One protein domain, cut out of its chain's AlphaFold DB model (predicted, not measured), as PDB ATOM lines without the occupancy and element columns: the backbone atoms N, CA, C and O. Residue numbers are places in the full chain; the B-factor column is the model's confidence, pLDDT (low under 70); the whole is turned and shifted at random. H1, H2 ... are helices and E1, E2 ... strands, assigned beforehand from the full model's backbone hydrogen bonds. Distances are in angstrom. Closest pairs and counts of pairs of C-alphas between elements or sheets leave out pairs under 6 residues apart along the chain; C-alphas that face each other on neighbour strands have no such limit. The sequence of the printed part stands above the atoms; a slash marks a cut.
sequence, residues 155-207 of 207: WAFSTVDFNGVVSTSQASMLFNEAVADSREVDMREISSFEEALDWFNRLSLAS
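AT A GLANCE: This is residues 155 to 207 of the 207 residues of an uncharacterized protein of Gymnopus androsaceus JB14 (UniProt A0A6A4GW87). A small antiparallel sheet, E2 E1 E3 in order, is sandwiched between two helices, H1 over one face and H2 over the other: three layers. The printed part, 53 residues, runs E1 E2 H1 E3 H2, mixed in class. It is compact, with a radius of gyration of the C-alphas of 10.9 A, and spans 29 by 25 by 13 A.

HOW THE PARTS SIT: E1, residues 155 to 158, forms a hairpin with E2, residues 163 to 167; N 157 and O 164 are within hydrogen-bond range, 2.8 A. E2, H1, residues 168 to 180, and E3, residues 186 to 190, make a split strand-helix-strand unit, same-way strands with E1 between them; its crossover is right-handed. E1 and E3 are antiparallel neighbours; N 156 and O 188 are within hydrogen-bond range, 2.8 A. H1's height over the sheet is 9.8 A. H2, residues 193 to 206, is on the opposite face, height 9.3 A; the closest C-alphas of E1 and H2 are those of Ala 156 and Ala 196, 5.7 A. In H1 and H2 every O i to N i+4 pair is within range.

IN THESE COORDINATES: C-alpha 155 begins E1 at (166.189, 243.395, 229.700). From first to last C-alpha H1 measures 18.4 A and H2 20.3 A, ending at (155.536, 249.216, 214.212).

THE WHOLE: The farthest C-alphas, Ala 180 and Glu 194, are 30.5 A apart. The printed part has no cut, its links are tight, and no printed residue is under 70 in pLDDT.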
ATOM      1  N   TRP A 155     166.900 242.319 230.380       97.56
ATOM      2  CA  TRP A 155     166.189 243.395 229.700       97.56
ATOM      3  C   TRP A 155     166.470 243.321 228.210       97.56
ATOM      4  O   TRP A 155     167.628 243.238 227.809       97.56
ATOM      5  N   ALA A 156     165.426 243.366 227.395       97.25
ATOM      6  CA  ALA A 156     165.548 243.680 225.986       97.25
ATOM      7  C   ALA A 156     165.648 245.204 225.832       97.25
ATOM      8  O   ALA A 156     164.903 245.954 226.466       97.25
ATOM      9  N   PHE A 157     166.600 245.644 225.021       96.50
ATOM     10  CA  PHE A 157     166.942 247.036 224.771       96.50
ATOM     11  C   PHE A 157     166.963 247.267 223.261       96.50
ATOM     12  O   PHE A 157     167.549 246.463 222.529       96.50
ATOM     13  N   SER A 158     166.316 248.336 222.808       95.94
ATOM     14  CA  SER A 158     166.243 248.726 221.403       95.94
ATOM     15  C   SER A 158     166.509 250.223 221.260       95.94
ATOM     16  O   SER A 158     165.865 251.054 221.906       95.94
ATOM     17  N   THR A 159     167.490 250.546 220.426       93.12
ATOM     18  CA  THR A 159     167.764 251.878 219.879       93.12
ATOM     19  C   THR A 159     167.674 251.822 218.360       93.12
ATOM     20  O   THR A 159     167.605 250.748 217.766       93.12
ATOM     21  N   VAL A 160     167.753 252.992 217.725       91.56
ATOM     22  CA  VAL A 160     167.826 253.127 216.261       91.56
ATOM     23  C   VAL A 160     168.950 252.272 215.655       91.56
ATOM     24  O   VAL A 160     168.771 251.697 214.586       91.56
ATOM     25  N   ASP A 161     170.076 252.137 216.360       91.31
ATOM     26  CA  ASP A 161     171.287 251.499 215.828       91.31
ATOM     27  C   ASP A 161     171.565 250.104 216.410       91.31
ATOM     28  O   ASP A 161     172.437 249.385 215.918       91.31
ATOM     29  N   PHE A 162     170.880 249.716 217.490       92.44
ATOM     30  CA  PHE A 162     171.210 248.498 218.220       92.44
ATOM     31  C   PHE A 162     170.005 247.875 218.924       92.44
ATOM     32  O   PHE A 162     169.324 248.507 219.727       92.44
ATOM     33  N   ASN A 163     169.832 246.572 218.708       95.88
ATOM     34  CA  ASN A 163     168.883 245.738 219.432       95.88
ATOM     35  C   ASN A 163     169.649 244.649 220.178       95.88
ATOM     36  O   ASN A 163     170.468 243.944 219.586       95.88
ATOM     37  N   GLY A 164     169.383 244.481 221.472       96.44
ATOM     38  CA  GLY A 164     170.092 243.482 222.261       96.44
ATOM     39  C   GLY A 164     169.468 243.175 223.613       96.44
ATOM     40  O   GLY A 164     168.594 243.883 224.107       96.44
ATOM     41  N   VAL A 165     169.939 242.088 224.221       97.06
ATOM     42  CA  VAL A 165     169.570 241.694 225.582       97.06
ATOM     43  C   VAL A 165     170.707 242.053 226.528       97.06
ATOM     44  O   VAL A 165     171.855 241.672 226.307       97.06
ATOM     45  N   VAL A 166     170.383 242.767 227.600       96.62
ATOM     46  CA  VAL A 166     171.344 243.277 228.577       96.62
ATOM     47  C   VAL A 166     170.953 242.885 230.002       96.62
ATOM     48  O   VAL A 166     169.807 242.540 230.304       96.62
ATOM     49  N   SER A 167     171.926 242.916 230.911       95.62
ATOM     50  CA  SER A 167     171.669 242.746 232.347       95.62
ATOM     51  C   SER A 167     170.933 243.957 232.933       95.62
ATOM     52  O   SER A 167     171.016 245.059 232.399       95.62
ATOM     53  N   THR A 168     170.274 243.797 234.086       93.50
ATOM     54  CA  THR A 168     169.598 244.914 234.781       93.50
ATOM     55  C   THR A 168     170.533 246.098 235.084       93.50
ATOM     56  O   THR A 168     170.138 247.254 234.942       93.50
ATOM     57  N   SER A 169     171.787 245.846 235.476       94.00
ATOM     58  CA  SER A 169     172.757 246.922 235.728       94.00
ATOM     59  C   SER A 169     173.145 247.669 234.453       94.00
ATOM     60  O   SER A 169     173.262 248.891 234.476       94.00
ATOM     61  N   GLN A 170     173.310 246.951 233.338       96.06
ATOM     62  CA  GLN A 170     173.579 247.564 232.033       96.06
ATOM     63  C   GLN A 170     172.362 248.334 231.523       96.06
ATOM     64  O   GLN A 170     172.514 249.452 231.054       96.06
ATOM     65  N   ALA A 171     171.159 247.783 231.688       95.81
ATOM     66  CA  ALA A 171     169.909 248.450 231.353       95.81
ATOM     67  C   ALA A 171     169.786 249.812 232.053       95.81
ATOM     68  O   ALA A 171     169.525 250.821 231.408       95.81
ATOM     69  N   SER A 172     170.046 249.859 233.364       95.56
ATOM     70  CA  SER A 172     170.013 251.120 234.111       95.56
ATOM     71  C   SER A 172     171.056 252.125 233.620       95.56
ATOM     72  O   SER A 172     170.778 253.321 233.614       95.56
ATOM     73  N   MET A 173     172.248 251.659 233.239       97.00
ATOM     74  CA  MET A 173     173.302 252.515 232.695       97.00
ATOM     75  C   MET A 173     172.883 253.110 231.346       97.00
ATOM     76  O   MET A 173     172.899 254.327 231.203       97.00
ATOM     77  N   LEU A 174     172.428 252.265 230.415       96.06
ATOM     78  CA  LEU A 174     171.981 252.669 229.081       96.06
ATOM     79  C   LEU A 174     170.781 253.618 229.136       96.06
ATOM     80  O   LEU A 174     170.727 254.583 228.383       96.06
ATOM     81  N   PHE A 175     169.840 253.384 230.054       95.44
ATOM     82  CA  PHE A 175     168.703 254.279 230.255       95.44
ATOM     83  C   PHE A 175     169.149 255.669 230.723       95.44
ATOM     84  O   PHE A 175     168.727 256.673 230.158       95.44
ATOM     85  N   ASN A 176     170.024 255.742 231.731       96.31
ATOM     86  CA  ASN A 176     170.532 257.023 232.228       96.31
ATOM     87  C   ASN A 176     171.326 257.777 231.151       96.31
ATOM     88  O   ASN A 176     171.196 258.995 231.045       96.31
ATOM     89  N   GLU A 177     172.121 257.059 230.356       96.81
ATOM     90  CA  GLU A 177     172.869 257.619 229.227       96.81
ATOM     91  C   GLU A 177     171.924 258.166 228.146       96.81
ATOM     92  O   GLU A 177     172.058 259.311 227.722       96.81
ATOM     93  N   ALA A 178     170.901 257.399 227.762       95.12
ATOM     94  CA  ALA A 178     169.913 257.838 226.785       95.12
ATOM     95  C   ALA A 178     169.119 259.062 227.259       95.12
ATOM     96  O   ALA A 178     168.896 259.986 226.480       95.12
ATOM     97  N   VAL A 179     168.750 259.113 228.544       94.81
ATOM     98  CA  VAL A 179     168.091 260.284 229.143       94.81
ATOM     99  C   VAL A 179     169.008 261.508 229.119       94.81
ATOM    100  O   VAL A 179     168.541 262.599 228.796       94.81
ATOM    101  N   ALA A 180     170.297 261.343 229.430       96.44
ATOM    102  CA  ALA A 180     171.265 262.438 229.380       96.44
ATOM    103  C   ALA A 180     171.418 263.004 227.958       96.44
ATOM    104  O   ALA A 180     171.465 264.221 227.782       96.44
ATOM    105  N   ASP A 181     171.405 262.129 226.952       97.06
ATOM    106  CA  ASP A 181     171.562 262.504 225.544       97.06
ATOM    107  C   ASP A 181     170.237 262.821 224.832       97.06
ATOM    108  O   ASP A 181     170.230 263.094 223.633       97.06
ATOM    109  N   SER A 182     169.103 262.776 225.544       95.94
ATOM    110  CA  SER A 182     167.756 262.911 224.960       95.94
ATOM    111  C   SER A 182     167.495 261.947 223.789       95.94
ATOM    112  O   SER A 182     166.809 262.293 222.827       95.94
ATOM    113  N   ARG A 183     168.053 260.732 223.863       95.75
ATOM    114  CA  ARG A 183     167.857 259.660 222.878       95.75
ATOM    115  C   ARG A 183     166.609 258.848 223.212       95.75
ATOM    116  O   ARG A 183     166.335 258.561 224.376       95.75
ATOM    117  N   GLU A 184     165.876 258.444 222.180       94.25
ATOM    118  CA  GLU A 184     164.754 257.520 222.329       94.25
ATOM    119  C   GLU A 184     165.280 256.093 222.525       94.25
ATOM    120  O   GLU A 184     166.114 255.611 221.756       94.25
ATOM    121  N   VAL A 185     164.817 255.439 223.590       96.00
ATOM    122  CA  VAL A 185     165.149 254.048 223.911       96.00
ATOM    123  C   VAL A 185     163.887 253.283 224.264       96.00
ATOM    124  O   VAL A 185     163.125 253.686 225.144       96.00
ATOM    125  N   ASP A 186     163.705 252.138 223.619       96.25
ATOM    126  CA  ASP A 186     162.693 251.164 223.994       96.25
ATOM    127  C   ASP A 186     163.347 250.101 224.882       96.25
ATOM    128  O   ASP A 186     164.397 249.537 224.560       96.25
ATOM    129  N   MET A 187     162.742 249.824 226.039       96.94
ATOM    130  CA  MET A 187     163.263 248.848 226.997       96.94
ATOM    131  C   MET A 187     162.151 248.008 227.604       96.94
ATOM    132  O   MET A 187     161.111 248.529 228.016       96.94
ATOM    133  N   ARG A 188     162.387 246.700 227.721       96.50
ATOM    134  CA  ARG A 188     161.421 245.764 228.298       96.50
ATOM    135  C   ARG A 188     162.108 244.688 229.127       96.50
ATOM    136  O   ARG A 188     163.050 244.052 228.673       96.50
ATOM    137  N   GLU A 189     161.610 244.455 230.339       96.44
ATOM    138  CA  GLU A 189     162.011 243.291 231.133       96.44
ATOM    139  C   GLU A 189     161.523 242.014 230.441       96.44
ATOM    140  O   GLU A 189     160.356 241.929 230.048       96.44
ATOM    141  N   ILE A 190     162.417 241.039 230.295       96.75
ATOM    142  CA  ILE A 190     162.139 239.764 229.635       96.75
ATOM    143  C   ILE A 190     162.474 238.603 230.565       96.75
ATOM    144  O   ILE A 190     163.423 238.655 231.354       96.75
ATOM    145  N   SER A 191     161.706 237.526 230.437       93.31
ATOM    146  CA  SER A 191     161.930 236.289 231.193       93.31
ATOM    147  C   SER A 191     162.729 235.250 230.401       93.31
ATOM    148  O   SER A 191     163.238 234.295 230.982       93.31
ATOM    149  N   SER A 192     162.823 235.413 229.078       93.50
ATOM    150  CA  SER A 192     163.478 234.476 228.159       93.50
ATOM    151  C   SER A 192     164.012 235.192 226.917       93.50
ATOM    152  O   SER A 192     163.608 236.318 226.620       93.50
ATOM    153  N   PHE A 193     164.916 234.539 226.187       94.56
ATOM    154  CA  PHE A 193     165.459 235.079 224.940       94.56
ATOM    155  C   PHE A 193     164.402 235.107 223.825       94.56
ATOM    156  O   PHE A 193     164.338 236.057 223.049       94.56
ATOM    157  N   GLU A 194     163.516 234.114 223.794       96.69
ATOM    158  CA  GLU A 194     162.403 234.014 222.851       96.69
ATOM    159  C   GLU A 194     161.406 235.170 223.027       96.69
ATOM    160  O   GLU A 194     160.941 235.733 222.036       96.69
ATOM    161  N   GLU A 195     161.125 235.582 224.271       96.06
ATOM    162  CA  GLU A 195     160.311 236.777 224.548       96.06
ATOM    163  C   GLU A 195     160.972 238.051 224.001       96.06
ATOM    164  O   GLU A 195     160.284 238.927 223.475       96.06
ATOM    165  N   ALA A 196     162.303 238.145 224.083       96.75
ATOM    166  CA  ALA A 196     163.054 239.247 223.487       96.75
ATOM    167  C   ALA A 196     162.864 239.288 221.966       96.75
ATOM    168  O   ALA A 196     162.544 240.342 221.424       96.75
ATOM    169  N   LEU A 197     163.020 238.146 221.288       96.69
ATOM    170  CA  LEU A 197     162.846 238.045 219.837       96.69
ATOM    171  C   LEU A 197     161.429 238.425 219.394       96.69
ATOM    172  O   LEU A 197     161.278 239.205 218.456       96.69
ATOM    173  N   ASP A 198     160.395 237.923 220.078       97.25
ATOM    174  CA  ASP A 198     159.005 238.311 219.797       97.25
ATOM    175  C   ASP A 198     158.807 239.823 219.963       97.25
ATOM    176  O   ASP A 198     158.186 240.478 219.125       97.25
ATOM    177  N   TRP A 199     159.381 240.403 221.017       96.62
ATOM    178  CA  TRP A 199     159.307 241.840 221.241       96.62
ATOM    179  C   TRP A 199     160.025 242.650 220.153       96.62
ATOM    180  O   TRP A 199     159.435 243.605 219.645       96.62
ATOM    181  N   PHE A 200     161.230 242.249 219.734       96.62
ATOM    182  CA  PHE A 200     161.953 242.907 218.640       96.62
ATOM    183  C   PHE A 200     161.175 242.846 217.322       96.62
ATOM    184  O   PHE A 200     161.023 243.869 216.659       96.62
ATOM    185  N   ASN A 201     160.594 241.690 216.987       96.25
ATOM    186  CA  ASN A 201     159.775 241.543 215.782       96.25
ATOM    187  C   ASN A 201     158.565 242.491 215.790       96.25
ATOM    188  O   ASN A 201     158.223 243.072 214.763       96.25
ATOM    189  N   ARG A 202     157.925 242.692 216.951       95.44
ATOM    190  CA  ARG A 202     156.807 243.641 217.086       95.44
ATOM    191  C   ARG A 202     157.240 245.090 216.909       95.44
ATOM    192  O   ARG A 202     156.468 245.867 216.357       95.44
ATOM    193  N   LEU A 203     158.431 245.455 217.385       92.56
ATOM    194  CA  LEU A 203     158.973 246.799 217.182       92.56
ATOM    195  C   LEU A 203     159.254 247.058 215.701       92.56
ATOM    196  O   LEU A 203     158.836 248.091 215.191       92.56
ATOM    197  N   SER A 204     159.851 246.094 214.995       89.81
ATOM    198  CA  SER A 204     160.114 246.202 213.552       89.81
ATOM    199  C   SER A 204     158.850 246.291 212.694       89.81
ATOM    200  O   SER A 204     158.898 246.820 211.593       89.81
ATOM    201  N   LEU A 205     157.719 245.765 213.171       90.12
ATOM    202  CA  LEU A 205     156.427 245.894 212.485       90.12
ATOM    203  C   LEU A 205     155.735 247.238 212.749       90.12
ATOM    204  O   LEU A 205     154.785 247.577 212.046       90.12
ATOM    205  N   ALA A 206     156.146 247.956 213.796       84.19
ATOM    206  CA  ALA A 206     155.536 249.216 214.212       84.19
ATOM    207  C   ALA A 206     156.256 250.459 213.658       84.19
ATOM    208  O   ALA A 206     155.710 251.555 213.783       84.19
ATOM    209  N   SER A 207     157.459 250.289 213.101       74.69
ATOM    210  CA  SER A 207     158.257 251.315 212.412       74.69
ATOM    211  C   SER A 207     157.912 251.399 210.931       74.69
ATOM    212  O   SER A 207     157.741 252.530 210.432       74.69
TER     213      SER A 207